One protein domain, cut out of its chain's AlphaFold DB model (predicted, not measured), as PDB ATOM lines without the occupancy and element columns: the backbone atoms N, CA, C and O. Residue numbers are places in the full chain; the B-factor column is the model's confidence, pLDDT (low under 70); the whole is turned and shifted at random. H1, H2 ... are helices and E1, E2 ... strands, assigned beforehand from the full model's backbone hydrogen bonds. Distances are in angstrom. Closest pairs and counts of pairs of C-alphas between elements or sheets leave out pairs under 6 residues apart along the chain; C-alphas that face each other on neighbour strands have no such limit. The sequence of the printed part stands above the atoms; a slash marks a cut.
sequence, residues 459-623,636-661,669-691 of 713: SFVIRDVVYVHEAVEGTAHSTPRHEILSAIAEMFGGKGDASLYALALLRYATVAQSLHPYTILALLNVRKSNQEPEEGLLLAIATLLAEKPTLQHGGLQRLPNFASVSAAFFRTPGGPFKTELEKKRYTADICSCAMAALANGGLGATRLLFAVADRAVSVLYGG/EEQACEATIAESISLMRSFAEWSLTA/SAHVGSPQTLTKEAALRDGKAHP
ATOM      1  N   SER A 459      44.903 -22.837 -72.462       47.75
ATOM      2  CA  SER A 459      46.250 -22.265 -72.627       47.75
ATOM      3  C   SER A 459      46.647 -21.247 -71.544       47.75
ATOM      4  O   SER A 459      47.682 -20.595 -71.661       47.75
ATOM      5  N   PHE A 460      45.832 -21.083 -70.499       60.81
ATOM      6  CA  PHE A 460      45.976 -20.045 -69.472       60.81
ATOM      7  C   PHE A 460      45.694 -20.572 -68.058       60.81
ATOM      8  O   PHE A 460      44.924 -21.511 -67.862       60.81
ATOM      9  N   VAL A 461      46.302 -19.935 -67.050       55.00
ATOM     10  CA  VAL A 461      46.115 -20.290 -65.634       55.00
ATOM     11  C   VAL A 461      44.768 -19.773 -65.131       55.00
ATOM     12  O   VAL A 461      44.518 -18.567 -65.100       55.00
ATOM     13  N   ILE A 462      43.911 -20.689 -64.688       63.31
ATOM     14  CA  ILE A 462      42.555 -20.387 -64.226       63.31
ATOM     15  C   ILE A 462      42.598 -19.939 -62.761       63.31
ATOM     16  O   ILE A 462      42.900 -20.724 -61.856       63.31
ATOM     17  N   ARG A 463      42.296 -18.652 -62.544       65.81
ATOM     18  CA  ARG A 463      42.165 -18.017 -61.225       65.81
ATOM     19  C   ARG A 463      40.689 -17.958 -60.834       65.81
ATOM     20  O   ARG A 463      39.973 -17.049 -61.236       65.81
ATOM     21  N   ASP A 464      40.266 -18.926 -60.036       73.25
ATOM     22  CA  ASP A 464      38.879 -19.154 -59.614       73.25
ATOM     23  C   ASP A 464      38.176 -17.924 -59.011       73.25
ATOM     24  O   ASP A 464      37.031 -17.630 -59.343       73.25
ATOM     25  N   VAL A 465      38.904 -17.133 -58.212       72.06
ATOM     26  CA  VAL A 465      38.404 -15.899 -57.576       72.06
ATOM     27  C   VAL A 465      37.838 -14.875 -58.571       72.06
ATOM     28  O   VAL A 465      36.934 -14.132 -58.219       72.06
ATOM     29  N   VAL A 466      38.296 -14.865 -59.830       72.25
ATOM     30  CA  VAL A 466      37.787 -13.957 -60.881       72.25
ATOM     31  C   VAL A 466      36.346 -14.300 -61.287       72.25
ATOM     32  O   VAL A 466      35.649 -13.473 -61.869       72.25
ATOM     33  N   TYR A 467      35.883 -15.508 -60.962       77.69
ATOM     34  CA  TYR A 467      34.524 -15.974 -61.220       77.69
ATOM     35  C   TYR A 467      33.644 -15.972 -59.968       77.69
ATOM     36  O   TYR A 467      32.471 -16.321 -60.085       77.69
ATOM     37  N   VAL A 468      34.164 -15.615 -58.789       80.75
ATOM     38  CA  VAL A 468      33.366 -15.478 -57.564       80.75
ATOM     39  C   VAL A 468      33.034 -14.010 -57.351       80.75
ATOM     40  O   VAL A 468      33.876 -13.229 -56.922       80.75
ATOM     41  N   HIS A 469      31.778 -13.654 -57.606       77.69
ATOM     42  CA  HIS A 469      31.262 -12.336 -57.260       77.69
ATOM     43  C   HIS A 469      30.755 -12.357 -55.822       77.69
ATOM     44  O   HIS A 469      29.824 -13.101 -55.496       77.69
ATOM     45  N   GLU A 470      31.380 -11.554 -54.963       65.25
ATOM     46  CA  GLU A 470      30.865 -11.250 -53.629       65.25
ATOM     47  C   GLU A 470      29.760 -10.180 -53.692       65.25
ATOM     48  O   GLU A 470      29.569  -9.492 -54.697       65.25
ATOM     49  N   ALA A 471      28.996 -10.076 -52.607       56.66
ATOM     50  CA  ALA A 471      27.926  -9.100 -52.451       56.66
ATOM     51  C   ALA A 471      28.456  -7.655 -52.482       56.66
ATOM     52  O   ALA A 471      29.404  -7.330 -51.772       56.66
ATOM     53  N   VAL A 472      27.787  -6.764 -53.222       47.84
ATOM     54  CA  VAL A 472      28.010  -5.316 -53.077       47.84
ATOM     55  C   VAL A 472      27.522  -4.887 -51.691       47.84
ATOM     56  O   VAL A 472      26.364  -5.140 -51.326       47.84
ATOM     57  N   GLU A 473      28.405  -4.240 -50.927       38.06
ATOM     58  CA  GLU A 473      28.111  -3.746 -49.582       38.06
ATOM     59  C   GLU A 473      26.852  -2.862 -49.579       38.06
ATOM     60  O   GLU A 473      26.688  -1.975 -50.414       38.06
ATOM     61  N   GLY A 474      25.939  -3.130 -48.639       44.31
ATOM     62  CA  GLY A 474      24.663  -2.414 -48.503       44.31
ATOM     63  C   GLY A 474      23.405  -3.230 -48.828       44.31
ATOM     64  O   GLY A 474      22.310  -2.781 -48.500       44.31
ATOM     65  N   THR A 475      23.514  -4.441 -49.390       44.34
ATOM     66  CA  THR A 475      22.349  -5.333 -49.601       44.34
ATOM     67  C   THR A 475      22.414  -6.587 -48.724       44.34
ATOM     68  O   THR A 475      23.210  -7.489 -48.954       44.34
ATOM     69  N   ALA A 476      21.536  -6.692 -47.720       43.47
ATOM     70  CA  ALA A 476      21.581  -7.740 -46.684       43.47
ATOM     71  C   ALA A 476      21.281  -9.185 -47.164       43.47
ATOM     72  O   ALA A 476      21.240 -10.112 -46.348       43.47
ATOM     73  N   HIS A 477      21.024  -9.388 -48.459       47.94
ATOM     74  CA  HIS A 477      20.483 -10.631 -49.029       47.94
ATOM     75  C   HIS A 477      21.191 -11.112 -50.309       47.94
ATOM     76  O   HIS A 477      20.803 -12.143 -50.856       47.94
ATOM     77  N   SER A 478      22.201 -10.396 -50.811       52.50
ATOM     78  CA  SER A 478      22.943 -10.825 -52.001       52.50
ATOM     79  C   SER A 478      23.881 -11.991 -51.662       52.50
ATOM     80  O   SER A 478      24.552 -12.009 -50.629       52.50
ATOM     81  N   THR A 479      23.871 -13.016 -52.514       62.50
ATOM     82  CA  THR A 479      24.580 -14.279 -52.282       62.50
ATOM     83  C   THR A 479      25.923 -14.273 -53.020       62.50
ATOM     84  O   THR A 479      25.989 -13.741 -54.132       62.50
ATOM     85  N   PRO A 480      27.001 -14.870 -52.472       69.31
ATOM     86  CA  PRO A 480      28.215 -15.082 -53.251       69.31
ATOM     87  C   PRO A 480      27.887 -16.006 -54.431       69.31
ATOM     88  O   PRO A 480      27.379 -17.111 -54.227       69.31
ATOM     89  N   ARG A 481      28.153 -15.577 -55.670       77.62
ATOM     90  CA  ARG A 481      27.844 -16.366 -56.876       77.62
ATOM     91  C   ARG A 481      29.116 -16.690 -57.643       77.62
ATOM     92  O   ARG A 481      29.812 -15.800 -58.117       77.62
ATOM     93  N   HIS A 482      29.355 -17.983 -57.850       85.88
ATOM     94  CA  HIS A 482      30.392 -18.450 -58.763       85.88
ATOM     95  C   HIS A 482      29.850 -18.557 -60.193       85.88
ATOM     96  O   HIS A 482      28.991 -19.399 -60.454       85.88
ATOM     97  N   GLU A 483      30.379 -17.791 -61.146       83.00
ATOM     98  CA  GLU A 483      29.906 -17.757 -62.534       83.00
ATOM     99  C   GLU A 483      29.998 -19.115 -63.237       83.00
ATOM    100  O   GLU A 483      28.968 -19.648 -63.634       83.00
ATOM    101  N   ILE A 484      31.198 -19.705 -63.357       86.00
ATOM    102  CA  ILE A 484      31.393 -20.944 -64.136       86.00
ATOM    103  C   ILE A 484      30.572 -22.106 -63.558       86.00
ATOM    104  O   ILE A 484      29.796 -22.718 -64.282       86.00
ATOM    105  N   LEU A 485      30.643 -22.357 -62.243       87.06
ATOM    106  CA  LEU A 485      29.804 -23.364 -61.575       87.06
ATOM    107  C   LEU A 485      28.293 -23.078 -61.669       87.06
ATOM    108  O   LEU A 485      27.497 -24.013 -61.604       87.06
ATOM    109  N   SER A 486      27.875 -21.812 -61.810       85.88
ATOM    110  CA  SER A 486      26.472 -21.493 -62.108       85.88
ATOM    111  C   SER A 486      26.131 -21.849 -63.548       85.88
ATOM    112  O   SER A 486      25.145 -22.534 -63.751       85.88
ATOM    113  N   ALA A 487      26.975 -21.490 -64.517       84.19
ATOM    114  CA  ALA A 487      26.760 -21.800 -65.927       84.19
ATOM    115  C   ALA A 487      26.731 -23.320 -66.192       84.19
ATOM    116  O   ALA A 487      25.885 -23.794 -66.942       84.19
ATOM    117  N   ILE A 488      27.590 -24.109 -65.529       85.19
ATOM    118  CA  ILE A 488      27.541 -25.586 -65.569       85.19
ATOM    119  C   ILE A 488      26.188 -26.098 -65.034       85.19
ATOM    120  O   ILE A 488      25.574 -26.978 -65.638       85.19
ATOM    121  N   ALA A 489      25.698 -25.538 -63.922       81.88
ATOM    122  CA  ALA A 489      24.404 -25.909 -63.343       81.88
ATOM    123  C   ALA A 489      23.202 -25.413 -64.177       81.88
ATOM    124  O   ALA A 489      22.200 -26.108 -64.261       81.88
ATOM    125  N   GLU A 490      23.305 -24.264 -64.843       82.75
ATOM    126  CA  GLU A 490      22.272 -23.723 -65.736       82.75
ATOM    127  C   GLU A 490      22.200 -24.503 -67.064       82.75
ATOM    128  O   GLU A 490      21.111 -24.673 -67.608       82.75
ATOM    129  N   MET A 491      23.327 -25.028 -67.566       77.19
ATOM    130  CA  MET A 491      23.377 -25.821 -68.806       77.19
ATOM    131  C   MET A 491      23.022 -27.304 -68.622       77.19
ATOM    132  O   MET A 491      22.430 -27.888 -69.527       77.19
ATOM    133  N   PHE A 492      23.373 -27.924 -67.488       76.62
ATOM    134  CA  PHE A 492      23.139 -29.361 -67.262       76.62
ATOM    135  C   PHE A 492      22.317 -29.679 -66.002       76.62
ATOM    136  O   PHE A 492      21.588 -30.668 -65.966       76.62
ATOM    137  N   GLY A 493      22.405 -28.848 -64.966       59.94
ATOM    138  CA  GLY A 493      22.031 -29.178 -63.588       59.94
ATOM    139  C   GLY A 493      20.545 -29.091 -63.225       59.94
ATOM    140  O   GLY A 493      20.212 -28.602 -62.150       59.94
ATOM    141  N   GLY A 494      19.651 -29.539 -64.106       58.56
ATOM    142  CA  GLY A 494      18.212 -29.601 -63.808       58.56
ATOM    143  C   GLY A 494      17.345 -30.313 -64.849       58.56
ATOM    144  O   GLY A 494      16.220 -30.696 -64.539       58.56
ATOM    145  N   LYS A 495      17.854 -30.497 -66.077       56.94
ATOM    146  CA  LYS A 495      17.265 -31.345 -67.140       56.94
ATOM    147  C   LYS A 495      18.315 -32.008 -68.050       56.94
ATOM    148  O   LYS A 495      17.953 -32.575 -69.076       56.94
ATOM    149  N   GLY A 496      19.602 -31.861 -67.739       60.62
ATOM    150  CA  GLY A 496      20.700 -32.399 -68.535       60.62
ATOM    151  C   GLY A 496      21.159 -33.769 -68.050       60.62
ATOM    152  O   GLY A 496      20.706 -34.280 -67.029       60.62
ATOM    153  N   ASP A 497      22.093 -34.342 -68.799       73.75
ATOM    154  CA  ASP A 497      22.770 -35.587 -68.453       73.75
ATOM    155  C   ASP A 497      23.630 -35.403 -67.183       73.75
ATOM    156  O   ASP A 497      24.488 -34.513 -67.119       73.75
ATOM    157  N   ALA A 498      23.393 -36.250 -66.175       76.25
ATOM    158  CA  ALA A 498      24.139 -36.266 -64.918       76.25
ATOM    159  C   ALA A 498      25.642 -36.485 -65.149       76.25
ATOM    160  O   ALA A 498      26.456 -35.789 -64.538       76.25
ATOM    161  N   SER A 499      25.988 -37.349 -66.104       81.12
ATOM    162  CA  SER A 499      27.360 -37.662 -66.508       81.12
ATOM    163  C   SER A 499      28.062 -36.442 -67.109       81.12
ATOM    164  O   SER A 499      29.231 -36.185 -66.827       81.12
ATOM    165  N   LEU A 500      27.352 -35.622 -67.896       82.31
ATOM    166  CA  LEU A 500      27.908 -34.375 -68.441       82.31
ATOM    167  C   LEU A 500      28.079 -33.300 -67.363       82.31
ATOM    168  O   LEU A 500      29.076 -32.576 -67.388       82.31
ATOM    169  N   TYR A 501      27.159 -33.213 -66.395       84.56
ATOM    170  CA  TYR A 501      27.311 -32.330 -65.235       84.56
ATOM    171  C   TYR A 501      28.533 -32.729 -64.390       84.56
ATOM    172  O   TYR A 501      29.401 -31.894 -64.126       84.56
ATOM    173  N   ALA A 502      28.648 -34.010 -64.038       85.62
ATOM    174  CA  ALA A 502      29.761 -34.571 -63.282       85.62
ATOM    175  C   ALA A 502      31.110 -34.366 -63.985       85.62
ATOM    176  O   ALA A 502      32.054 -33.831 -63.397       85.62
ATOM    177  N   LEU A 503      31.194 -34.704 -65.272       86.38
ATOM    178  CA  LEU A 503      32.414 -34.587 -66.068       86.38
ATOM    179  C   LEU A 503      32.818 -33.115 -66.293       86.38
ATOM    180  O   LEU A 503      34.011 -32.800 -66.299       86.38
ATOM    181  N   ALA A 504      31.857 -32.188 -66.384       87.38
ATOM    182  CA  ALA A 504      32.123 -30.749 -66.380       87.38
ATOM    183  C   ALA A 504      32.685 -30.256 -65.029       87.38
ATOM    184  O   ALA A 504      33.660 -29.499 -65.020       87.38
ATOM    185  N   LEU A 505      32.132 -30.707 -63.893       88.12
ATOM    186  CA  LEU A 505      32.679 -30.395 -62.565       88.12
ATOM    187  C   LEU A 505      34.100 -30.952 -62.390       88.12
ATOM    188  O   LEU A 505      34.980 -30.225 -61.935       88.12
ATOM    189  N   LEU A 506      34.347 -32.203 -62.796       88.50
ATOM    190  CA  LEU A 506      35.666 -32.843 -62.727       88.50
ATOM    191  C   LEU A 506      36.696 -32.128 -63.608       88.50
ATOM    192  O   LEU A 506      37.806 -31.859 -63.145       88.50
ATOM    193  N   ARG A 507      36.335 -31.737 -64.841       87.62
ATOM    194  CA  ARG A 507      37.189 -30.880 -65.684       87.62
ATOM    195  C   ARG A 507      37.527 -29.575 -64.973       87.62
ATOM    196  O   ARG A 507      38.708 -29.257 -64.856       87.62
ATOM    197  N   TYR A 508      36.528 -28.848 -64.466       88.12
ATOM    198  CA  TYR A 508      36.749 -27.573 -63.777       88.12
ATOM    199  C   TYR A 508      37.658 -27.729 -62.550       88.12
ATOM    200  O   TYR A 508      38.664 -27.029 -62.435       88.12
ATOM    201  N   ALA A 509      37.355 -28.700 -61.682       87.44
ATOM    202  CA  ALA A 509      38.153 -29.025 -60.505       87.44
ATOM    203  C   ALA A 509      39.587 -29.439 -60.869       87.44
ATOM    204  O   ALA A 509      40.517 -29.108 -60.138       87.44
ATOM    205  N   THR A 510      39.801 -30.096 -62.014       84.31
ATOM    206  CA  THR A 510      41.143 -30.434 -62.514       84.31
ATOM    207  C   THR A 510      41.931 -29.180 -62.899       84.31
ATOM    208  O   THR A 510      43.047 -28.993 -62.412       84.31
ATOM    209  N   VAL A 511      41.362 -28.284 -63.718       79.12
ATOM    210  CA  VAL A 511      42.121 -27.158 -64.302       79.12
ATOM    211  C   VAL A 511      42.173 -25.881 -63.452       79.12
ATOM    212  O   VAL A 511      43.097 -25.085 -63.620       79.12
ATOM    213  N   ALA A 512      41.254 -25.675 -62.504       78.69
ATOM    214  CA  ALA A 512      41.342 -24.571 -61.543       78.69
ATOM    215  C   ALA A 512      42.519 -24.793 -60.567       78.69
ATOM    216  O   ALA A 512      42.570 -25.804 -59.863       78.69
ATOM    217  N   GLN A 513      43.497 -23.877 -60.538       68.19
ATOM    218  CA  GLN A 513      44.746 -24.061 -59.768       68.19
ATOM    219  C   GLN A 513      44.783 -23.297 -58.439       68.19
ATOM    220  O   GLN A 513      45.319 -23.799 -57.455       68.19
ATOM    221  N   SER A 514      44.199 -22.100 -58.400       65.94
ATOM    222  CA  SER A 514      43.900 -21.373 -57.163       65.94
ATOM    223  C   SER A 514      42.389 -21.359 -57.010       65.94
ATOM    224  O   SER A 514      41.726 -21.027 -57.988       65.94
ATOM    225  N   LEU A 515      41.870 -21.737 -55.838       73.44
ATOM    226  CA  LEU A 515      40.447 -21.958 -55.558       73.44
ATOM    227  C   LEU A 515      39.987 -21.099 -54.378       73.44
ATOM    228  O   LEU A 515      40.648 -21.060 -53.340       73.44
ATOM    229  N   HIS A 516      38.835 -20.450 -54.518       81.19
ATOM    230  CA  HIS A 516      38.205 -19.681 -53.453       81.19
ATOM    231  C   HIS A 516      37.483 -20.611 -52.451       81.19
ATOM    232  O   HIS A 516      36.891 -21.612 -52.870       81.19
ATOM    233  N   PRO A 517      37.442 -20.286 -51.140       85.56
ATOM    234  CA  PRO A 517      36.656 -21.014 -50.140       85.56
ATOM    235  C   PRO A 517      35.219 -21.364 -50.556       85.56
ATOM    236  O   PRO A 517      34.768 -22.482 -50.318       85.56
ATOM    237  N   TYR A 518      34.514 -20.438 -51.219       86.62
ATOM    238  CA  TYR A 518      33.145 -20.667 -51.703       86.62
ATOM    239  C   TYR A 518      33.081 -21.806 -52.728       86.62
ATOM    240  O   TYR A 518      32.193 -22.654 -52.678       86.62
ATOM    241  N   THR A 519      34.038 -21.836 -53.650       87.94
ATOM    242  CA  THR A 519      34.107 -22.790 -54.760       87.94
ATOM    243  C   THR A 519      34.370 -24.197 -54.269       87.94
ATOM    244  O   THR A 519      33.768 -25.134 -54.772       87.94
ATOM    245  N   ILE A 520      35.221 -24.352 -53.256       89.31
ATOM    246  CA  ILE A 520      35.503 -25.652 -52.638       89.31
ATOM    247  C   ILE A 520      34.213 -26.219 -52.036       89.31
ATOM    248  O   ILE A 520      33.836 -27.351 -52.334       89.31
ATOM    249  N   LEU A 521      33.475 -25.402 -51.277       90.81
ATOM    250  CA  LEU A 521      32.179 -25.785 -50.713       90.81
ATOM    251  C   LEU A 521      31.131 -26.081 -51.806       90.81
ATOM    252  O   LEU A 521      30.359 -27.030 -51.671       90.81
ATOM    253  N   ALA A 522      31.127 -25.309 -52.900       89.62
ATOM    254  CA  ALA A 522      30.194 -25.448 -54.020       89.62
ATOM    255  C   ALA A 522      30.493 -26.639 -54.952       89.62
ATOM    256  O   ALA A 522      29.551 -27.265 -55.427       89.62
ATOM    257  N   LEU A 523      31.765 -26.975 -55.194       90.62
ATOM    258  CA  LEU A 523      32.199 -28.172 -55.932       90.62
ATOM    259  C   LEU A 523      31.847 -29.447 -55.166       90.62
ATOM    260  O   LEU A 523      31.417 -30.430 -55.761       90.62
ATOM    261  N   LEU A 524      31.985 -29.410 -53.839       91.81
ATOM    262  CA  LEU A 524      31.558 -30.493 -52.959       91.81
ATOM    263  C   LEU A 524      30.023 -30.551 -52.787       91.81
ATOM    264  O   LEU A 524      29.506 -31.522 -52.242       91.81
ATOM    265  N   ASN A 525      29.259 -29.564 -53.278       89.88
ATOM    266  CA  ASN A 525      27.791 -29.592 -53.274       89.88
ATOM    267  C   ASN A 525      27.237 -30.312 -54.512       89.88
ATOM    268  O   ASN A 525      26.518 -29.732 -55.328       89.88
ATOM    269  N   VAL A 526      27.570 -31.596 -54.647       85.12
ATOM    270  CA  VAL A 526      27.145 -32.435 -55.783       85.12
ATOM    271  C   VAL A 526      25.617 -32.554 -55.904       85.12
ATOM    272  O   VAL A 526      25.104 -32.676 -57.016       85.12
ATOM    273  N   ARG A 527      24.875 -32.420 -54.791       77.50
ATOM    274  CA  ARG A 527      23.398 -32.424 -54.770       77.50
ATOM    275  C   ARG A 527      22.735 -31.096 -55.165       77.50
ATOM    276  O   ARG A 527      21.511 -31.017 -55.190       77.50
ATOM    277  N   LYS A 528      23.502 -30.048 -55.497       72.44
ATOM    278  CA  LYS A 528      22.957 -28.737 -55.915       72.44
ATOM    279  C   LYS A 528      22.031 -28.829 -57.140       72.44
ATOM    280  O   LYS A 528      21.143 -27.991 -57.291       72.44
ATOM    281  N   SER A 529      22.275 -29.816 -58.000       66.31
ATOM    282  CA  SER A 529      21.608 -30.000 -59.294       66.31
ATOM    283  C   SER A 529      20.733 -31.252 -59.342       66.31
ATOM    284  O   SER A 529      19.568 -31.179 -59.724       66.31
ATOM    285  N   ASN A 530      21.288 -32.396 -58.928       70.00
ATOM    286  CA  ASN A 530      20.621 -33.696 -58.968       70.00
ATOM    287  C   ASN A 530      20.393 -34.192 -57.539       70.00
ATOM    288  O   ASN A 530      21.303 -34.146 -56.714       70.00
ATOM    289  N   GLN A 531      19.188 -34.685 -57.245       69.38
ATOM    290  CA  GLN A 531      18.841 -35.174 -55.905       69.38
ATOM    291  C   GLN A 531      19.668 -36.409 -55.507       69.38
ATOM    292  O   GLN A 531      20.039 -36.553 -54.340       69.38
ATOM    293  N   GLU A 532      20.017 -37.241 -56.487       70.69
ATOM    294  CA  GLU A 532      20.974 -38.342 -56.383       70.69
ATOM    295  C   GLU A 532      22.200 -37.992 -57.255       70.69
ATOM    296  O   GLU A 532      22.053 -37.808 -58.467       70.69
ATOM    297  N   PRO A 533      23.393 -37.795 -56.660       69.56
ATOM    298  CA  PRO A 533      24.626 -37.538 -57.399       69.56
ATOM    299  C   PRO A 533      25.259 -38.855 -57.873       69.56
ATOM    300  O   PRO A 533      25.007 -39.907 -57.290       69.56
ATOM    301  N   GLU A 534      26.125 -38.801 -58.890       75.81
ATOM    302  CA  GLU A 534      26.869 -39.990 -59.331       75.81
ATOM    303  C   GLU A 534      27.731 -40.584 -58.205       75.81
ATOM    304  O   GLU A 534      28.385 -39.860 -57.442       75.81
ATOM    305  N   GLU A 535      27.763 -41.917 -58.126       72.88
ATOM    306  CA  GLU A 535      28.571 -42.636 -57.144       72.88
ATOM    307  C   GLU A 535      30.055 -42.266 -57.274       72.88
ATOM    308  O   GLU A 535      30.619 -42.182 -58.362       72.88
ATOM    309  N   GLY A 536      30.705 -42.003 -56.140       81.44
ATOM    310  CA  GLY A 536      32.118 -41.627 -56.104       81.44
ATOM    311  C   GLY A 536      32.450 -40.213 -56.604       81.44
ATOM    312  O   GLY A 536      33.553 -39.753 -56.315       81.44
ATOM    313  N   LEU A 537      31.537 -39.465 -57.242       87.44
ATOM    314  CA  LEU A 537      31.818 -38.112 -57.758       87.44
ATOM    315  C   LEU A 537      32.340 -37.163 -56.669       87.44
ATOM    316  O   LEU A 537      33.325 -36.456 -56.875       87.44
ATOM    317  N   LEU A 538      31.719 -37.185 -55.485       90.12
ATOM    318  CA  LEU A 538      32.145 -36.370 -54.343       90.12
ATOM    319  C   LEU A 538      33.561 -36.741 -53.862       90.12
ATOM    320  O   LEU A 538      34.336 -35.857 -53.503       90.12
ATOM    321  N   LEU A 539      33.927 -38.028 -53.925       88.19
ATOM    322  CA  LEU A 539      35.255 -38.530 -53.558       88.19
ATOM    323  C   LEU A 539      36.307 -38.187 -54.624       88.19
ATOM    324  O   LEU A 539      37.420 -37.788 -54.280       88.19
ATOM    325  N   ALA A 540      35.955 -38.277 -55.908       88.31
ATOM    326  CA  ALA A 540      36.812 -37.875 -57.020       88.31
ATOM    327  C   ALA A 540      37.104 -36.364 -56.979       88.31
ATOM    328  O   ALA A 540      38.264 -35.958 -57.040       88.31
ATOM    329  N   ILE A 541      36.075 -35.534 -56.764       91.81
ATOM    330  CA  ILE A 541      36.227 -34.089 -56.548       91.81
ATOM    331  C   ILE A 541      37.081 -33.823 -55.300       91.81
ATOM    332  O   ILE A 541      38.047 -33.069 -55.383       91.81
ATOM    333  N   ALA A 542      36.803 -34.464 -54.159       90.50
ATOM    334  CA  ALA A 542      37.597 -34.281 -52.941       90.50
ATOM    335  C   ALA A 542      39.070 -34.706 -53.100       90.50
ATOM    336  O   ALA A 542      39.947 -34.105 -52.479       90.50
ATOM    337  N   THR A 543      39.356 -35.692 -53.955       86.19
ATOM    338  CA  THR A 543      40.721 -36.139 -54.278       86.19
ATOM    339  C   THR A 543      41.440 -35.124 -55.167       86.19
ATOM    340  O   THR A 543      42.499 -34.636 -54.776       86.19
ATOM    341  N   LEU A 544      40.823 -34.693 -56.276       88.12
ATOM    342  CA  LEU A 544      41.355 -33.625 -57.141       88.12
ATOM    343  C   LEU A 544      41.578 -32.309 -56.379       88.12
ATOM    344  O   LEU A 544      42.521 -31.573 -56.663       88.12
ATOM    345  N   LEU A 545      40.720 -32.000 -55.403       88.25
ATOM    346  CA  LEU A 545      40.880 -30.854 -54.509       88.25
ATOM    347  C   LEU A 545      42.024 -31.063 -53.503       88.25
ATOM    348  O   LEU A 545      42.787 -30.136 -53.251       88.25
ATOM    349  N   ALA A 546      42.189 -32.261 -52.943       83.19
ATOM    350  CA  ALA A 546      43.266 -32.553 -51.998       83.19
ATOM    351  C   ALA A 546      44.666 -32.560 -52.631       83.19
ATOM    352  O   ALA A 546      45.647 -32.279 -51.940       83.19
ATOM    353  N   GLU A 547      44.767 -32.834 -53.930       80.62
ATOM    354  CA  GLU A 547      46.009 -32.692 -54.696       80.62
ATOM    355  C   GLU A 547      46.445 -31.224 -54.846       80.62
ATOM    356  O   GLU A 547      47.636 -30.954 -55.019       80.62
ATOM    357  N   LYS A 548      45.530 -30.247 -54.718       79.56
ATOM    358  CA  LYS A 548      45.848 -28.817 -54.865       79.56
ATOM    359  C   LYS A 548      46.822 -28.360 -53.769       79.56
ATOM    360  O   LYS A 548      46.492 -28.486 -52.587       79.56
ATOM    361  N   PRO A 549      47.972 -27.741 -54.110       70.12
ATOM    362  CA  PRO A 549      48.973 -27.319 -53.123       70.12
ATOM    363  C   PRO A 549      48.445 -26.410 -52.000       70.12
ATOM    364  O   PRO A 549      48.973 -26.429 -50.894       70.12
ATOM    365  N   THR A 550      47.379 -25.644 -52.254       65.69
ATOM    366  CA  THR A 550      46.716 -24.772 -51.269       65.69
ATOM    367  C   THR A 550      45.855 -25.514 -50.240       65.69
ATOM    368  O   THR A 550      45.508 -24.927 -49.217       65.69
ATOM    369  N   LEU A 551      45.493 -26.778 -50.489       69.25
ATOM    370  CA  LEU A 551      44.582 -27.578 -49.657       69.25
ATOM    371  C   LEU A 551      45.272 -28.763 -48.964       69.25
ATOM    372  O   LEU A 551      44.771 -29.266 -47.952       69.25
ATOM    373  N   GLN A 552      46.456 -29.153 -49.444       64.50
ATOM    374  CA  GLN A 552      47.336 -30.121 -48.788       64.50
ATOM    375  C   GLN A 552      47.601 -29.757 -47.309       64.50
ATOM    376  O   GLN A 552      47.516 -28.605 -46.886       64.50
ATOM    377  N   HIS A 553      47.910 -30.771 -46.491       54.56
ATOM    378  CA  HIS A 553      48.224 -30.634 -45.056       54.56
ATOM    379  C   HIS A 553      47.175 -29.886 -44.192       54.56
ATOM    380  O   HIS A 553      47.512 -29.378 -43.121       54.56
ATOM    381  N   GLY A 554      45.905 -29.860 -44.618       52.12
ATOM    382  CA  GLY A 554      44.819 -29.179 -43.898       52.12
ATOM    383  C   GLY A 554      44.708 -27.685 -44.219       52.12
ATOM    384  O   GLY A 554      44.274 -26.905 -43.372       52.12
ATOM    385  N   GLY A 555      45.113 -27.272 -45.424       60.22
ATOM    386  CA  GLY A 555      45.123 -25.869 -45.846       60.22
ATOM    387  C   GLY A 555      43.756 -25.170 -45.818       60.22
ATOM    388  O   GLY A 555      43.716 -23.962 -45.613       60.22
ATOM    389  N   LEU A 556      42.637 -25.902 -45.929       72.31
ATOM    390  CA  LEU A 556      41.289 -25.312 -46.004       72.31
ATOM    391  C   LEU A 556      40.932 -24.428 -44.793       72.31
ATOM    392  O   LEU A 556      40.544 -23.278 -44.978       72.31
ATOM    393  N   GLN A 557      41.136 -24.918 -43.562       64.31
ATOM    394  CA  GLN A 557      40.927 -24.132 -42.330       64.31
ATOM    395  C   GLN A 557      41.879 -22.924 -42.216       64.31
ATOM    396  O   GLN A 557      41.641 -22.030 -41.407       64.31
ATOM    397  N   ARG A 558      42.964 -22.892 -43.005       62.34
ATOM    398  CA  ARG A 558      43.967 -21.814 -43.030       62.34
ATOM    399  C   ARG A 558      43.742 -20.809 -44.160       62.34
ATOM    400  O   ARG A 558      44.475 -19.823 -44.224       62.34
ATOM    401  N   LEU A 559      42.771 -21.035 -45.051       64.19
ATOM    402  CA  LEU A 559      42.436 -20.054 -46.078       64.19
ATOM    403  C   LEU A 559      41.792 -18.815 -45.430       64.19
ATOM    404  O   LEU A 559      40.901 -18.961 -44.584       64.19
ATOM    405  N   PRO A 560      42.188 -17.593 -45.836       59.81
ATOM    406  CA  PRO A 560      41.519 -16.379 -45.393       59.81
ATOM    407  C   PRO A 560      40.039 -16.447 -45.768       59.81
ATOM    408  O   PRO A 560      39.658 -17.056 -46.768       59.81
ATOM    409  N   ASN A 561      39.199 -15.835 -44.939       70.25
ATOM    410  CA  ASN A 561      37.747 -15.795 -45.098       70.25
ATOM    411  C   ASN A 561      37.031 -17.166 -45.128       70.25
ATOM    412  O   ASN A 561      35.810 -17.178 -45.246       70.25
ATOM    413  N   PHE A 562      37.689 -18.324 -44.931       79.44
ATOM    414  CA  PHE A 562      36.977 -19.617 -44.894       79.44
ATOM    415  C   PHE A 562      35.862 -19.636 -43.834       79.44
ATOM    416  O   PHE A 562      34.757 -20.101 -44.110       79.44
ATOM    417  N   ALA A 563      36.093 -19.052 -42.654       74.88
ATOM    418  CA  ALA A 563      35.098 -18.976 -41.581       74.88
ATOM    419  C   ALA A 563      33.886 -18.074 -41.910       74.88
ATOM    420  O   ALA A 563      32.764 -18.410 -41.519       74.88
ATOM    421  N   SER A 564      34.078 -16.964 -42.631       78.50
ATOM    422  CA  SER A 564      33.001 -16.041 -43.029       78.50
ATOM    423  C   SER A 564      32.268 -16.520 -44.285       78.50
ATOM    424  O   SER A 564      31.039 -16.527 -44.310       78.50
ATOM    425  N   VAL A 565      32.998 -17.013 -45.288       81.12
ATOM    426  CA  VAL A 565      32.436 -17.575 -46.524       81.12
ATOM    427  C   VAL A 565      31.639 -18.850 -46.243       81.12
ATOM    428  O   VAL A 565      30.549 -19.004 -46.787       81.12
ATOM    429  N   SER A 566      32.094 -19.725 -45.338       83.06
ATOM    430  CA  SER A 566      31.281 -20.866 -44.878       83.06
ATOM    431  C   SER A 566      30.016 -20.420 -44.137       83.06
ATOM    432  O   SER A 566      28.944 -20.962 -44.392       83.06
ATOM    433  N   ALA A 567      30.088 -19.394 -43.282       81.69
ATOM    434  CA  ALA A 567      28.908 -18.846 -42.607       81.69
ATOM    435  C   ALA A 567      27.908 -18.182 -43.577       81.69
ATOM    436  O   ALA A 567      26.711 -18.161 -43.297       81.69
ATOM    437  N   ALA A 568      28.367 -17.656 -44.718       81.81
ATOM    438  CA  ALA A 568      27.498 -17.208 -45.807       81.81
ATOM    439  C   ALA A 568      26.916 -18.394 -46.603       81.81
ATOM    440  O   ALA A 568      25.724 -18.416 -46.895       81.81
ATOM    441  N   PHE A 569      27.729 -19.414 -46.896       86.31
ATOM    442  CA  PHE A 569      27.332 -20.623 -47.626       86.31
ATOM    443  C   PHE A 569      26.272 -21.455 -46.877       86.31
ATOM    444  O   PHE A 569      25.340 -21.965 -47.491       86.31
ATOM    445  N   PHE A 570      26.354 -21.548 -45.549       85.50
ATOM    446  CA  PHE A 570      25.364 -22.238 -44.708       85.50
ATOM    447  C   PHE A 570      24.210 -21.338 -44.218       85.50
ATOM    448  O   PHE A 570      23.385 -21.773 -43.408       85.50
ATOM    449  N   ARG A 571      24.114 -20.088 -44.696       81.56
ATOM    450  CA  ARG A 571      23.032 -19.163 -44.325       81.56
ATOM    451  C   ARG A 571      21.722 -19.534 -45.026       81.56
ATOM    452  O   ARG A 571      21.714 -19.827 -46.216       81.56
ATOM    453  N   THR A 572      20.602 -19.418 -44.318       72.56
ATOM    454  CA  THR A 572      19.260 -19.461 -44.917       72.56
ATOM    455  C   THR A 572      18.406 -18.362 -44.275       72.56
ATOM    456  O   THR A 572      18.341 -18.322 -43.048       72.56
ATOM    457  N   PRO A 573      17.772 -17.464 -45.055       65.38
ATOM    458  CA  PRO A 573      17.973 -17.241 -46.492       65.38
ATOM    459  C   PRO A 573      19.360 -16.635 -46.805       65.38
ATOM    460  O   PRO A 573      19.994 -16.027 -45.945       65.38
ATOM    461  N   GLY A 574      19.831 -16.775 -48.050       65.62
ATOM    462  CA  GLY A 574      21.043 -16.099 -48.554       65.62
ATOM    463  C   GLY A 574      22.257 -16.993 -48.852       65.62
ATOM    464  O   GLY A 574      23.256 -16.497 -49.366       65.62
ATOM    465  N   GLY A 575      22.183 -18.294 -48.575       73.56
ATOM    466  CA  GLY A 575      23.111 -19.308 -49.085       73.56
ATOM    467  C   GLY A 575      22.479 -20.160 -50.199       73.56
ATOM    468  O   GLY A 575      21.307 -19.973 -50.531       73.56
ATOM    469  N   PRO A 576      23.221 -21.122 -50.783       79.56
ATOM    470  CA  PRO A 576      22.694 -22.116 -51.727       79.56
ATOM    471  C   PRO A 576      21.587 -23.036 -51.178       79.56
ATOM    472  O   PRO A 576      20.923 -23.687 -51.982       79.56
ATOM    473  N   PHE A 577      21.394 -23.117 -49.858       85.94
ATOM    474  CA  PHE A 577      20.432 -24.024 -49.218       85.94
ATOM    475  C   PHE A 577      19.111 -23.324 -48.867       85.94
ATOM    476  O   PHE A 577      19.096 -22.298 -48.176       85.94
ATOM    477  N   LYS A 578      17.993 -23.914 -49.299       82.62
ATOM    478  CA  LYS A 578      16.623 -23.435 -49.050       82.62
ATOM    479  C   LYS A 578      16.060 -23.932 -47.718       82.62
ATOM    480  O   LYS A 578      15.178 -23.286 -47.161       82.62
ATOM    481  N   THR A 579      16.552 -25.067 -47.219       84.31
ATOM    482  CA  THR A 579      16.066 -25.734 -45.999       84.31
ATOM    483  C   THR A 579      17.220 -26.192 -45.102       84.31
ATOM    484  O   THR A 579      18.334 -26.418 -45.574       84.31
ATOM    485  N   GLU A 580      16.962 -26.383 -43.803       82.75
ATOM    486  CA  GLU A 580      17.948 -27.001 -42.898       82.75
ATOM    487  C   GLU A 580      18.210 -28.474 -43.261       82.75
ATOM    488  O   GLU A 580      19.350 -28.926 -43.185       82.75
ATOM    489  N   LEU A 581      17.198 -29.204 -43.752       85.88
ATOM    490  CA  LEU A 581      17.349 -30.575 -44.259       85.88
ATOM    491  C   LEU A 581      18.376 -30.657 -45.403       85.88
ATOM    492  O   LEU A 581      19.195 -31.570 -45.413       85.88
ATOM    493  N   GLU A 582      18.407 -29.697 -46.333       87.12
ATOM    494  CA  GLU A 582      19.444 -29.651 -47.379       87.12
ATOM    495  C   GLU A 582      20.862 -29.485 -46.805       87.12
ATOM    496  O   GLU A 582      21.797 -30.121 -47.295       87.12
ATOM    497  N   LYS A 583      21.033 -28.697 -45.733       88.06
ATOM    498  CA  LYS A 583      22.329 -28.558 -45.042       88.06
ATOM    499  C   LYS A 583      22.714 -29.828 -44.286       88.06
ATOM    500  O   LYS A 583      23.886 -30.205 -44.294       88.06
ATOM    501  N   LYS A 584      21.746 -30.493 -43.645       88.38
ATOM    502  CA  LYS A 584      21.944 -31.782 -42.962       88.38
ATOM    503  C   LYS A 584      22.350 -32.868 -43.963       88.38
ATOM    504  O   LYS A 584      23.366 -33.515 -43.736       88.38
ATOM    505  N   ARG A 585      21.654 -32.978 -45.106       89.12
ATOM    506  CA  ARG A 585      22.027 -33.859 -46.233       89.12
ATOM    507  C   ARG A 585      23.452 -33.580 -46.718       89.12
ATOM    508  O   ARG A 585      24.271 -34.489 -46.689       89.12
ATOM    509  N   TYR A 586      23.783 -32.326 -47.054       91.38
ATOM    510  CA  TYR A 586      25.145 -31.939 -47.459       91.38
ATOM    511  C   TYR A 586      26.191 -32.349 -46.412       91.38
ATOM    512  O   TYR A 586      27.224 -32.919 -46.743       91.38
ATOM    513  N   THR A 587      25.924 -32.095 -45.131       91.19
ATOM    514  CA  THR A 587      26.867 -32.421 -44.051       91.19
ATOM    515  C   THR A 587      27.036 -33.934 -43.885       91.19
ATOM    516  O   THR A 587      28.160 -34.396 -43.689       91.19
ATOM    517  N   ALA A 588      25.959 -34.713 -44.033       89.62
ATOM    518  CA  ALA A 588      25.997 -36.173 -44.038       89.62
ATOM    519  C   ALA A 588      26.757 -36.735 -45.256       89.62
ATOM    520  O   ALA A 588      27.572 -37.639 -45.084       89.62
ATOM    521  N   ASP A 589      26.572 -36.162 -46.452       90.38
ATOM    522  CA  ASP A 589      27.317 -36.528 -47.668       90.38
ATOM    523  C   ASP A 589      28.827 -36.296 -47.491       90.38
ATOM    524  O   ASP A 589      29.632 -37.179 -47.784       90.38
ATOM    525  N   ILE A 590      29.223 -35.132 -46.958       92.56
ATOM    526  CA  ILE A 590      30.627 -34.801 -46.661       92.56
ATOM    527  C   ILE A 590      31.209 -35.770 -45.623       92.56
ATOM    528  O   ILE A 590      32.318 -36.267 -45.812       92.56
ATOM    529  N   CYS A 591      30.470 -36.061 -44.547       88.31
ATOM    530  CA  CYS A 591      30.900 -36.988 -43.498       88.31
ATOM    531  C   CYS A 591      31.088 -38.418 -44.035       88.31
ATOM    532  O   CYS A 591      32.151 -39.010 -43.853       88.31
ATOM    533  N   SER A 592      30.100 -38.936 -44.769       87.38
ATOM    534  CA  SER A 592      30.147 -40.257 -45.407       87.38
ATOM    535  C   SER A 592      31.273 -40.349 -46.448       87.38
ATOM    536  O   SER A 592      32.030 -41.321 -46.486       87.38
ATOM    537  N   CYS A 593      31.485 -39.292 -47.237       88.38
ATOM    538  CA  CYS A 593      32.601 -39.229 -48.176       88.38
ATOM    539  C   CYS A 593      33.964 -39.188 -47.466       88.38
ATOM    540  O   CYS A 593      34.911 -39.813 -47.939       88.38
ATOM    541  N   ALA A 594      34.081 -38.521 -46.315       84.94
ATOM    542  CA  ALA A 594      35.320 -38.495 -45.536       84.94
ATOM    543  C   ALA A 594      35.669 -39.880 -44.964       84.94
ATOM    544  O   ALA A 594      36.837 -40.270 -44.942       84.94
ATOM    545  N   MET A 595      34.648 -40.648 -44.574       80.44
ATOM    546  CA  MET A 595      34.764 -42.049 -44.159       80.44
ATOM    547  C   MET A 595      35.200 -42.950 -45.323       80.44
ATOM    548  O   MET A 595      36.142 -43.731 -45.182       80.44
ATOM    549  N   ALA A 596      34.583 -42.795 -46.499       80.56
ATOM    550  CA  ALA A 596      34.985 -43.502 -47.715       80.56
ATOM    551  C   ALA A 596      36.416 -43.135 -48.155       80.56
ATOM    552  O   ALA A 596      37.182 -44.013 -48.558       80.56
ATOM    553  N   ALA A 597      36.812 -41.866 -48.031       79.00
ATOM    554  CA  ALA A 597      38.174 -41.413 -48.295       79.00
ATOM    555  C   ALA A 597      39.182 -42.074 -47.344       79.00
ATOM    556  O   ALA A 597      40.230 -42.526 -47.805       79.00
ATOM    557  N   LEU A 598      38.859 -42.192 -46.050       73.94
ATOM    558  CA  LEU A 598      39.720 -42.869 -45.080       73.94
ATOM    559  C   LEU A 598      39.851 -44.370 -45.381       73.94
ATOM    560  O   LEU A 598      40.969 -44.882 -45.405       73.94
ATOM    561  N   ALA A 599      38.742 -45.064 -45.652       68.44
ATOM    562  CA  ALA A 599      38.748 -46.493 -45.981       68.44
ATOM    563  C   ALA A 599      39.600 -46.808 -47.229       68.44
ATOM    564  O   ALA A 599      40.280 -47.833 -47.274       68.44
ATOM    565  N   ASN A 600      39.636 -45.890 -48.203       67.44
ATOM    566  CA  ASN A 600      40.473 -45.971 -49.406       67.44
ATOM    567  C   ASN A 600      41.900 -45.396 -49.228       67.44
ATOM    568  O   ASN A 600      42.627 -45.247 -50.207       67.44
ATOM    569  N   GLY A 601      42.321 -45.028 -48.011       64.00
ATOM    570  CA  GLY A 601      43.657 -44.471 -47.742       64.00
ATOM    571  C   GLY A 601      43.893 -43.047 -48.280       64.00
ATOM    572  O   GLY A 601      45.013 -42.537 -48.224       64.00
ATOM    573  N   GLY A 602      42.850 -42.371 -48.767       69.44
ATOM    574  CA  GLY A 602      42.870 -41.024 -49.343       69.44
ATOM    575  C   GLY A 602      43.027 -39.920 -48.295       69.44
ATOM    576  O   GLY A 602      42.177 -39.034 -48.184       69.44
ATOM    577  N   LEU A 603      44.110 -39.948 -47.510       73.19
ATOM    578  CA  LEU A 603      44.345 -39.072 -46.348       73.19
ATOM    579  C   LEU A 603      44.283 -37.565 -46.663       73.19
ATOM    580  O   LEU A 603      43.996 -36.760 -45.775       73.19
ATOM    581  N   GLY A 604      44.538 -37.167 -47.913       72.12
ATOM    582  CA  GLY A 604      44.348 -35.793 -48.385       72.12
ATOM    583  C   GLY A 604      42.869 -35.396 -48.443       72.12
ATOM    584  O   GLY A 604      42.464 -34.454 -47.763       72.12
ATOM    585  N   ALA A 605      42.061 -36.148 -49.200       82.56
ATOM    586  CA  ALA A 605      40.613 -35.936 -49.327       82.56
ATOM    587  C   ALA A 605      39.916 -36.047 -47.963       82.56
ATOM    588  O   ALA A 605      39.120 -35.189 -47.598       82.56
ATOM    589  N   THR A 606      40.326 -37.035 -47.166       80.50
ATOM    590  CA  THR A 606      39.923 -37.234 -45.767       80.50
ATOM    591  C   THR A 606      40.078 -35.939 -44.952       80.50
ATOM    592  O   THR A 606      39.114 -35.437 -44.379       80.50
ATOM    593  N   ARG A 607      41.276 -35.331 -44.948       77.31
ATOM    594  CA  ARG A 607      41.553 -34.073 -44.223       77.31
ATOM    595  C   ARG A 607      40.765 -32.878 -44.761       77.31
ATOM    596  O   ARG A 607      40.325 -32.047 -43.969       77.31
ATOM    597  N   LEU A 608      40.603 -32.781 -46.081       85.88
ATOM    598  CA  LEU A 608      39.822 -31.716 -46.714       85.88
ATOM    599  C   LEU A 608      38.351 -31.778 -46.285       85.88
ATOM    600  O   LEU A 608      37.785 -30.769 -45.868       85.88
ATOM    601  N   LEU A 609      37.751 -32.966 -46.355       88.88
ATOM    602  CA  LEU A 609      36.348 -33.183 -46.023       88.88
ATOM    603  C   LEU A 609      36.085 -32.966 -44.527       88.88
ATOM    604  O   LEU A 609      35.067 -32.367 -44.193       88.88
ATOM    605  N   PHE A 610      37.015 -33.310 -43.626       81.81
ATOM    606  CA  PHE A 610      36.858 -32.956 -42.206       81.81
ATOM    607  C   PHE A 610      36.936 -31.460 -41.926       81.81
ATOM    608  O   PHE A 610      36.166 -30.980 -41.102       81.81
ATOM    609  N   ALA A 611      37.769 -30.699 -42.640       83.94
ATOM    610  CA  ALA A 611      37.768 -29.239 -42.532       83.94
ATOM    611  C   ALA A 611      36.440 -28.602 -43.009       83.94
ATOM    612  O   ALA A 611      36.072 -27.529 -42.530       83.94
ATOM    613  N   VAL A 612      35.701 -29.263 -43.911       88.75
ATOM    614  CA  VAL A 612      34.324 -28.879 -44.276       88.75
ATOM    615  C   VAL A 612      33.317 -29.340 -43.218       88.75
ATOM    616  O   VAL A 612      32.498 -28.532 -42.786       88.75
ATOM    617  N   ALA A 613      33.379 -30.602 -42.781       87.19
ATOM    618  CA  ALA A 613      32.439 -31.194 -41.825       87.19
ATOM    619  C   ALA A 613      32.465 -30.491 -40.460       87.19
ATOM    620  O   ALA A 613      31.414 -30.092 -39.970       87.19
ATOM    621  N   ASP A 614      33.654 -30.270 -39.894       82.50
ATOM    622  CA  ASP A 614      33.886 -29.488 -38.670       82.50
ATOM    623  C   ASP A 614      33.182 -28.127 -38.745       82.50
ATOM    624  O   ASP A 614      32.392 -27.758 -37.871       82.50
ATOM    625  N   ARG A 615      33.371 -27.410 -39.859       83.81
ATOM    626  CA  ARG A 615      32.761 -26.095 -40.038       83.81
ATOM    627  C   ARG A 615      31.250 -26.155 -40.286       83.81
ATOM    628  O   ARG A 615      30.535 -25.283 -39.797       83.81
ATOM    629  N   ALA A 616      30.753 -27.166 -40.993       85.94
ATOM    630  CA  ALA A 616      29.323 -27.378 -41.214       85.94
ATOM    631  C   ALA A 616      28.590 -27.693 -39.896       85.94
ATOM    632  O   ALA A 616      27.599 -27.044 -39.568       85.94
ATOM    633  N   VAL A 617      29.139 -28.606 -39.092       83.44
ATOM    634  CA  VAL A 617      28.667 -28.957 -37.740       83.44
ATOM    635  C   VAL A 617      28.730 -27.740 -36.810       83.44
ATOM    636  O   VAL A 617      27.761 -27.445 -36.110       83.44
ATOM    637  N   SER A 618      29.819 -26.966 -36.860       81.69
ATOM    638  CA  SER A 618      29.966 -25.702 -36.128       81.69
ATOM    639  C   SER A 618      28.860 -24.689 -36.454       81.69
ATOM    640  O   SER A 618      28.378 -24.023 -35.541       81.69
ATOM    641  N   VAL A 619      28.422 -24.576 -37.716       76.75
ATOM    642  CA  VAL A 619      27.339 -23.653 -38.104       76.75
ATOM    643  C   VAL A 619      25.944 -24.224 -37.811       76.75
ATOM    644  O   VAL A 619      25.066 -23.467 -37.405       76.75
ATOM    645  N   LEU A 620      25.731 -25.534 -37.968       79.00
ATOM    646  CA  LEU A 620      24.439 -26.185 -37.702       79.00
ATOM    647  C   LEU A 620      24.087 -26.248 -36.207       79.00
ATOM    648  O   LEU A 620      22.935 -26.017 -35.838       79.00
ATOM    649  N   TYR A 621      25.064 -26.558 -35.348       78.00
ATOM    650  CA  TYR A 621      24.816 -26.882 -33.936       78.00
ATOM    651  C   TYR A 621      25.478 -25.908 -32.949       78.00
ATOM    652  O   TYR A 621      24.974 -25.726 -31.844       78.00
ATOM    653  N   GLY A 622      26.558 -25.221 -33.340       61.84
ATOM    654  CA  GLY A 622      27.332 -24.337 -32.453       61.84
ATOM    655  C   GLY A 622      26.675 -22.995 -32.094       61.84
ATOM    656  O   GLY A 622      27.313 -22.171 -31.446       61.84
ATOM    657  N   GLY A 623      25.433 -22.750 -32.530       54.25
ATOM    658  CA  GLY A 623      24.730 -21.471 -32.377       54.25
ATOM    659  C   GLY A 623      23.533 -21.461 -31.418       54.25
ATOM    660  O   GLY A 623      22.821 -20.462 -31.386       54.25
ATOM    661  N   GLU A 636      14.030 -38.496 -42.190       82.75
ATOM    662  CA  GLU A 636      15.198 -38.210 -43.026       82.75
ATOM    663  C   GLU A 636      16.214 -37.271 -42.346       82.75
ATOM    664  O   GLU A 636      17.420 -37.441 -42.518       82.75
ATOM    665  N   GLU A 637      15.763 -36.319 -41.520       83.75
ATOM    666  CA  GLU A 637      16.674 -35.502 -40.707       83.75
ATOM    667  C   GLU A 637      17.373 -36.353 -39.645       83.75
ATOM    668  O   GLU A 637      18.575 -36.199 -39.438       83.75
ATOM    669  N   GLN A 638      16.641 -37.287 -39.025       83.31
ATOM    670  CA  GLN A 638      17.204 -38.251 -38.074       83.31
ATOM    671  C   GLN A 638      18.258 -39.143 -38.745       83.31
ATOM    672  O   GLN A 638      19.328 -39.348 -38.178       83.31
ATOM    673  N   ALA A 639      18.000 -39.617 -39.969       83.62
ATOM    674  CA  ALA A 639      18.969 -40.394 -40.743       83.62
ATOM    675  C   ALA A 639      20.229 -39.580 -41.095       83.62
ATOM    676  O   ALA A 639      21.341 -40.085 -40.959       83.62
ATOM    677  N   CYS A 640      20.083 -38.307 -41.485       85.88
ATOM    678  CA  CYS A 640      21.233 -37.426 -41.719       85.88
ATOM    679  C   CYS A 640      22.065 -37.224 -40.442       85.88
ATOM    680  O   CYS A 640      23.292 -37.283 -40.490       85.88
ATOM    681  N   GLU A 641      21.416 -36.998 -39.300       85.12
ATOM    682  CA  GLU A 641      22.098 -36.770 -38.022       85.12
ATOM    683  C   GLU A 641      22.763 -38.026 -37.459       85.12
ATOM    684  O   GLU A 641      23.882 -37.923 -36.956       85.12
ATOM    685  N   ALA A 642      22.155 -39.203 -37.627       81.94
ATOM    686  CA  ALA A 642      22.801 -40.481 -37.335       81.94
ATOM    687  C   ALA A 642      24.089 -40.647 -38.161       81.94
ATOM    688  O   ALA A 642      25.158 -40.827 -37.581       81.94
ATOM    689  N   THR A 643      24.030 -40.456 -39.486       82.56
ATOM    690  CA  THR A 643      25.209 -40.533 -40.370       82.56
ATOM    691  C   THR A 643      26.321 -39.561 -39.956       82.56
ATOM    692  O   THR A 643      27.501 -39.922 -39.968       82.56
ATOM    693  N   ILE A 644      25.973 -38.328 -39.565       83.69
ATOM    694  CA  ILE A 644      26.938 -37.325 -39.081       83.69
ATOM    695  C   ILE A 644      27.560 -37.777 -37.751       83.69
ATOM    696  O   ILE A 644      28.785 -37.772 -37.613       83.69
ATOM    697  N   ALA A 645      26.740 -38.197 -36.784       80.31
ATOM    698  CA  ALA A 645      27.195 -38.619 -35.461       80.31
ATOM    699  C   ALA A 645      28.074 -39.882 -35.514       80.31
ATOM    700  O   ALA A 645      29.128 -39.919 -34.876       80.31
ATOM    701  N   GLU A 646      27.691 -40.888 -36.304       79.25
ATOM    702  CA  GLU A 646      28.466 -42.116 -36.529       79.25
ATOM    703  C   GLU A 646      29.822 -41.815 -37.177       79.25
ATOM    704  O   GLU A 646      30.857 -42.266 -36.678       79.25
ATOM    705  N   SER A 647      29.836 -40.987 -38.228       76.62
ATOM    706  CA  SER A 647      31.070 -40.587 -38.913       76.62
ATOM    707  C   SER A 647      32.026 -39.859 -37.966       76.62
ATOM    708  O   SER A 647      33.199 -40.219 -37.873       76.62
ATOM    709  N   ILE A 648      31.535 -38.875 -37.203       75.25
ATOM    710  CA  ILE A 648      32.343 -38.157 -36.203       75.25
ATOM    711  C   ILE A 648      32.856 -39.117 -35.119       75.25
ATOM    712  O   ILE A 648      34.020 -39.029 -34.726       75.25
ATOM    713  N   SER A 649      32.032 -40.065 -34.661       73.50
ATOM    714  CA  SER A 649      32.400 -41.018 -33.604       73.50
ATOM    715  C   SER A 649      33.488 -41.999 -34.048       73.50
ATOM    716  O   SER A 649      34.470 -42.192 -33.325       73.50
ATOM    717  N   LEU A 650      33.371 -42.589 -35.245       69.06
ATOM    718  CA  LEU A 650      34.402 -43.489 -35.770       69.06
ATOM    719  C   LEU A 650      35.705 -42.732 -36.038       69.06
ATOM    720  O   LEU A 650      36.781 -43.225 -35.704       69.06
ATOM    721  N   MET A 651      35.617 -41.512 -36.564       66.44
ATOM    722  CA  MET A 651      36.783 -40.674 -36.846       66.44
ATOM    723  C   MET A 651      37.502 -40.194 -35.595       66.44
ATOM    724  O   MET A 651      38.733 -40.161 -35.573       66.44
ATOM    725  N   ARG A 652      36.756 -39.890 -34.531       66.31
ATOM    726  CA  ARG A 652      37.322 -39.647 -33.208       66.31
ATOM    727  C   ARG A 652      38.050 -40.890 -32.691       66.31
ATOM    728  O   ARG A 652      39.209 -40.779 -32.304       66.31
ATOM    729  N   SER A 653      37.428 -42.070 -32.780       63.88
ATOM    730  CA  SER A 653      38.058 -43.343 -32.397       63.88
ATOM    731  C   SER A 653      39.330 -43.636 -33.210       63.88
ATOM    732  O   SER A 653      40.312 -44.122 -32.652       63.88
ATOM    733  N   PHE A 654      39.349 -43.304 -34.505       63.53
ATOM    734  CA  PHE A 654      40.531 -43.414 -35.364       63.53
ATOM    735  C   PHE A 654      41.636 -42.429 -34.956       63.53
ATOM    736  O   PHE A 654      42.802 -42.814 -34.865       63.53
ATOM    737  N   ALA A 655      41.286 -41.170 -34.679       61.19
ATOM    738  CA  ALA A 655      42.230 -40.151 -34.230       61.19
ATOM    739  C   ALA A 655      42.875 -40.538 -32.888       61.19
ATOM    740  O   ALA A 655      44.101 -40.585 -32.798       61.19
ATOM    741  N   GLU A 656      42.063 -40.890 -31.887       61.91
ATOM    742  CA  GLU A 656      42.510 -41.339 -30.561       61.91
ATOM    743  C   GLU A 656      43.413 -42.583 -30.671       61.91
ATOM    744  O   GLU A 656      44.511 -42.586 -30.113       61.91
ATOM    745  N   TRP A 657      43.035 -43.576 -31.489       60.88
ATOM    746  CA  TRP A 657      43.873 -44.748 -31.775       60.88
ATOM    747  C   TRP A 657      45.212 -44.370 -32.432       60.88
ATOM    748  O   TRP A 657      46.268 -44.814 -31.974       60.88
ATOM    749  N   SER A 658      45.198 -43.512 -33.459       53.72
ATOM    750  CA  SER A 658      46.416 -43.111 -34.181       53.72
ATOM    751  C   SER A 658      47.409 -42.360 -33.285       53.72
ATOM    752  O   SER A 658      48.615 -42.596 -33.374       53.72
ATOM    753  N   LEU A 659      46.910 -41.523 -32.370       53.00
ATOM    754  CA  LEU A 659      47.721 -40.798 -31.390       53.00
ATOM    755  C   LEU A 659      48.373 -41.739 -30.367       53.00
ATOM    756  O   LEU A 659      49.500 -41.485 -29.950       53.00
ATOM    757  N   THR A 660      47.707 -42.838 -29.997       54.84
ATOM    758  CA  THR A 660      48.250 -43.838 -29.060       54.84
ATOM    759  C   THR A 660      49.172 -44.875 -29.709       54.84
ATOM    760  O   THR A 660      50.131 -45.307 -29.078       54.84
ATOM    761  N   ALA A 661      48.934 -45.265 -30.967       49.53
ATOM    762  CA  ALA A 661      49.737 -46.278 -31.661       49.53
ATOM    763  C   ALA A 661      51.045 -45.725 -32.271       49.53
ATOM    764  O   ALA A 661      52.002 -46.476 -32.493       49.53
ATOM    765  N   SER A 669      49.757 -47.693 -42.362       37.53
ATOM    766  CA  SER A 669      48.591 -47.455 -43.221       37.53
ATOM    767  C   SER A 669      47.384 -48.211 -42.658       37.53
ATOM    768  O   SER A 669      47.154 -49.374 -42.985       37.53
ATOM    769  N   ALA A 670      46.638 -47.566 -41.765       38.75
ATOM    770  CA  ALA A 670      45.445 -48.152 -41.165       38.75
ATOM    771  C   ALA A 670      44.250 -48.075 -42.128       38.75
ATOM    772  O   ALA A 670      43.772 -46.980 -42.429       38.75
ATOM    773  N   HIS A 671      43.758 -49.231 -42.578       39.41
ATOM    774  CA  HIS A 671      42.491 -49.325 -43.296       39.41
ATOM    775  C   HIS A 671      41.338 -49.451 -42.297       39.41
ATOM    776  O   HIS A 671      41.352 -50.288 -41.396       39.41
ATOM    777  N   VAL A 672      40.296 -48.646 -42.491       42.44
ATOM    778  CA  VAL A 672      38.962 -49.016 -42.010       42.44
ATOM    779  C   VAL A 672      38.419 -50.042 -43.006       42.44
ATOM    780  O   VAL A 672      38.558 -49.838 -44.213       42.44
ATOM    781  N   GLY A 673      37.849 -51.149 -42.517       41.06
ATOM    782  CA  GLY A 673      37.223 -52.162 -43.366       41.06
ATOM    783  C   GLY A 673      36.031 -51.617 -44.159       41.06
ATOM    784  O   GLY A 673      35.673 -50.441 -44.059       41.06
ATOM    785  N   SER A 674      35.389 -52.483 -44.951       36.34
ATOM    786  CA  SER A 674      34.201 -52.101 -45.726       36.34
ATOM    787  C   SER A 674      33.163 -51.391 -44.836       36.34
ATOM    788  O   SER A 674      32.887 -51.881 -43.734       36.34
ATOM    789  N   PRO A 675      32.519 -50.299 -45.301       38.59
ATOM    790  CA  PRO A 675      31.444 -49.632 -44.558       38.59
ATOM    791  C   PRO A 675      30.311 -50.576 -44.125       38.59
ATOM    792  O   PRO A 675      29.594 -50.289 -43.174       38.59
ATOM    793  N   GLN A 676      30.168 -51.719 -44.805       37.53
ATOM    794  CA  GLN A 676      29.166 -52.748 -44.527       37.53
ATOM    795  C   GLN A 676      29.601 -53.786 -43.469       37.53
ATOM    796  O   GLN A 676      28.758 -54.554 -43.012       37.53
ATOM    797  N   THR A 677      30.887 -53.857 -43.093       44.44
ATOM    798  CA  THR A 677      31.418 -54.880 -42.161       44.44
ATOM    799  C   THR A 677      31.902 -54.330 -40.823       44.44
ATOM    800  O   THR A 677      31.984 -55.098 -39.867       44.44
ATOM    801  N   LEU A 678      32.219 -53.030 -40.734       43.84
ATOM    802  CA  LEU A 678      32.694 -52.347 -39.513       43.84
ATOM    803  C   LEU A 678      33.934 -52.990 -38.840       43.84
ATOM    804  O   LEU A 678      34.229 -52.716 -37.674       43.84
ATOM    805  N   THR A 679      34.693 -53.816 -39.566       39.22
ATOM    806  CA  THR A 679      35.920 -54.447 -39.064       39.22
ATOM    807  C   THR A 679      37.089 -53.456 -39.028       39.22
ATOM    808  O   THR A 679      37.292 -52.659 -39.947       39.22
ATOM    809  N   LYS A 680      37.866 -53.489 -37.936       43.00
ATOM    810  CA  LYS A 680      39.091 -52.696 -37.749       43.00
ATOM    811  C   LYS A 680      40.306 -53.600 -37.959       43.00
ATOM    812  O   LYS A 680      40.544 -54.487 -37.143       43.00
ATOM    813  N   GLU A 681      41.071 -53.366 -39.021       40.00
ATOM    814  CA  GLU A 681      42.207 -54.211 -39.410       40.00
ATOM    815  C   GLU A 681      43.452 -53.357 -39.680       40.00
ATOM    816  O   GLU A 681      43.393 -52.328 -40.352       40.00
ATOM    817  N   ALA A 682      44.603 -53.779 -39.156       39.28
ATOM    818  CA  ALA A 682      45.869 -53.090 -39.373       39.28
ATOM    819  C   ALA A 682      46.704 -53.828 -40.425       39.28
ATOM    820  O   ALA A 682      47.191 -54.930 -40.171       39.28
ATOM    821  N   ALA A 683      46.920 -53.210 -41.587       35.62
ATOM    822  CA  ALA A 683      47.905 -53.687 -42.548       35.62
ATOM    823  C   ALA A 683      49.299 -53.168 -42.163       35.62
ATOM    824  O   ALA A 683      49.521 -51.955 -42.078       35.62
ATOM    825  N   LEU A 684      50.243 -54.081 -41.936       34.84
ATOM    826  CA  LEU A 684      51.661 -53.745 -41.810       34.84
ATOM    827  C   LEU A 684      52.371 -53.932 -43.160       34.84
ATOM    828  O   LEU A 684      51.816 -54.441 -44.135       34.84
ATOM    829  N   ARG A 685      53.635 -53.502 -43.229       31.98
ATOM    830  CA  ARG A 685      54.454 -53.526 -44.458       31.98
ATOM    831  C   ARG A 685      54.827 -54.946 -44.937       31.98
ATOM    832  O   ARG A 685      55.586 -55.082 -45.891       31.98
ATOM    833  N   ASP A 686      54.309 -55.984 -44.283       34.28
ATOM    834  CA  ASP A 686      54.410 -57.395 -44.666       34.28
ATOM    835  C   ASP A 686      53.270 -57.862 -45.593       34.28
ATOM    836  O   ASP A 686      53.297 -58.997 -46.068       34.28
ATOM    837  N   GLY A 687      52.279 -57.001 -45.862       31.47
ATOM    838  CA  GLY A 687      51.147 -57.315 -46.739       31.47
ATOM    839  C   GLY A 687      50.094 -58.221 -46.098       31.47
ATOM    840  O   GLY A 687      49.321 -58.849 -46.819       31.47
ATOM    841  N   LYS A 688      50.061 -58.311 -44.762       31.70
ATOM    842  CA  LYS A 688      49.058 -59.079 -44.013       31.70
ATOM    843  C   LYS A 688      48.175 -58.154 -43.181       31.70
ATOM    844  O   LYS A 688      48.634 -57.128 -42.679       31.70
ATOM    845  N   ALA A 689      46.911 -58.540 -43.029       35.81
ATOM    846  CA  ALA A 689      46.000 -57.928 -42.071       35.81
ATOM    847  C   ALA A 689      46.254 -58.523 -40.678       35.81
ATOM    848  O   ALA A 689      46.254 -59.745 -40.512       35.81
ATOM    849  N   HIS A 690      46.466 -57.658 -39.688       36.34
ATOM    850  CA  HIS A 690      46.674 -58.027 -38.288       36.34
ATOM    851  C   HIS A 690      45.489 -57.524 -37.438       36.34
ATOM    852  O   HIS A 690      45.092 -56.360 -37.590       36.34
ATOM    853  N   PRO A 691      44.910 -58.360 -36.553       41.66
ATOM    854  CA  PRO A 691      43.859 -57.934 -35.630       41.66
ATOM    855  C   PRO A 691      44.418 -56.997 -34.549       41.66
ATOM    856  O   PRO A 691      45.567 -57.126 -34.122       41.66
TER     857      PRO A 691
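AT A GLANCE: This is residues 459 to 623, 636 to 661 and 669 to 691 of the 713 residues of an uncharacterized protein of Leptomonas seymouri (UniProt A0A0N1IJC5). Three long helices, H8, H9 and H10, pack together; H5 crosses the H8-H9 hairpin, and H3 and H2 are stacked beyond H5. H6 and H7 pack on H9, with H4 packed on H7; a small sheet lies at one end of the whole, the loop of residues 468 to 482 at the other. The printed part has 214 residues and is mostly helix, in the order H1 H2 H3 E1 H4 H5 H6 H7 H8 H9 H10 E2 E3 E4; the sheet runs E2 E3 E4, antiparallel. It is compact, with a radius of gyration of the C-alphas of 17.8 A and spans of 58 by 44 by 35 A.

HOW THE PARTS SIT: E2, residues 669 to 672, E3, 680 to 683, and E4, 689 to 691, form a meander, each strand the antiparallel neighbour of the one before. In the hairpin E2 and E3, C-alphas 670 and 682 face each other at 5.3 A, with no backbone N and O within hydrogen-bond range; in the hairpin E3 and E4, N 690 and O 682 are 2.9 A apart. H8, residues 580 to 599, only grazes the sheet with residues 595 to 599. H10, residues 636 to 661, touches H8, closest at the C-alphas of Ala 588 and Ile 644, 5.2 A. H9, residues 603 to 621, is the hub, touching four helices. It forms a helical hairpin with H8, a shallow tilt of 25 degrees, opposite ways; the C-alphas of Ala 594 and Thr 606 are closest, 4.8 A. H5, residues 537 to 546, touches H9's residues 604 to 609 alone, closest at the C-alphas of Thr 543 and Ala 605, 5.0 A. H3, residues 498 to 511, touches H5, a shallow tilt of 2 degrees, the same way; the C-alphas of Thr 510 and Leu 544 are closest, 6.3 A. Every O i to N i+4 pair is within hydrogen-bond range in H3, H5, H8 and H10, among others; H9 has 14 of 15, and H6, residues 552 to 558, has 0 of 3, with 2 of 4 O i to N i+3 pairs.

IN THESE COORDINATES: H1, residues 464 to 467, begins at C-alpha 464 (38.879, -19.154, -59.614). H2 is 483 to 491, E1 512 to 514, pairing with no named strand, H4 517 to 523, H7 562 to 569. H8 measures 28.7 A, H9 26.2 A and H10 37.2 A. E4 ends at C-alpha 691 (43.859, -57.934, -35.630).

THE WHOLE: The C-alphas farthest apart, of Gly 474 and Asp 686, are 62.6 A apart. Cuts leave gaps of 22.0 A between C-alphas 623 and 636 and 11.7 A between 661 and 669. The links H1 to H2 and H4 to H5 are long. The mean pLDDT of the printed part is 72.0; 78 residues are under 70, among them 650 to 661 and 669 to 691.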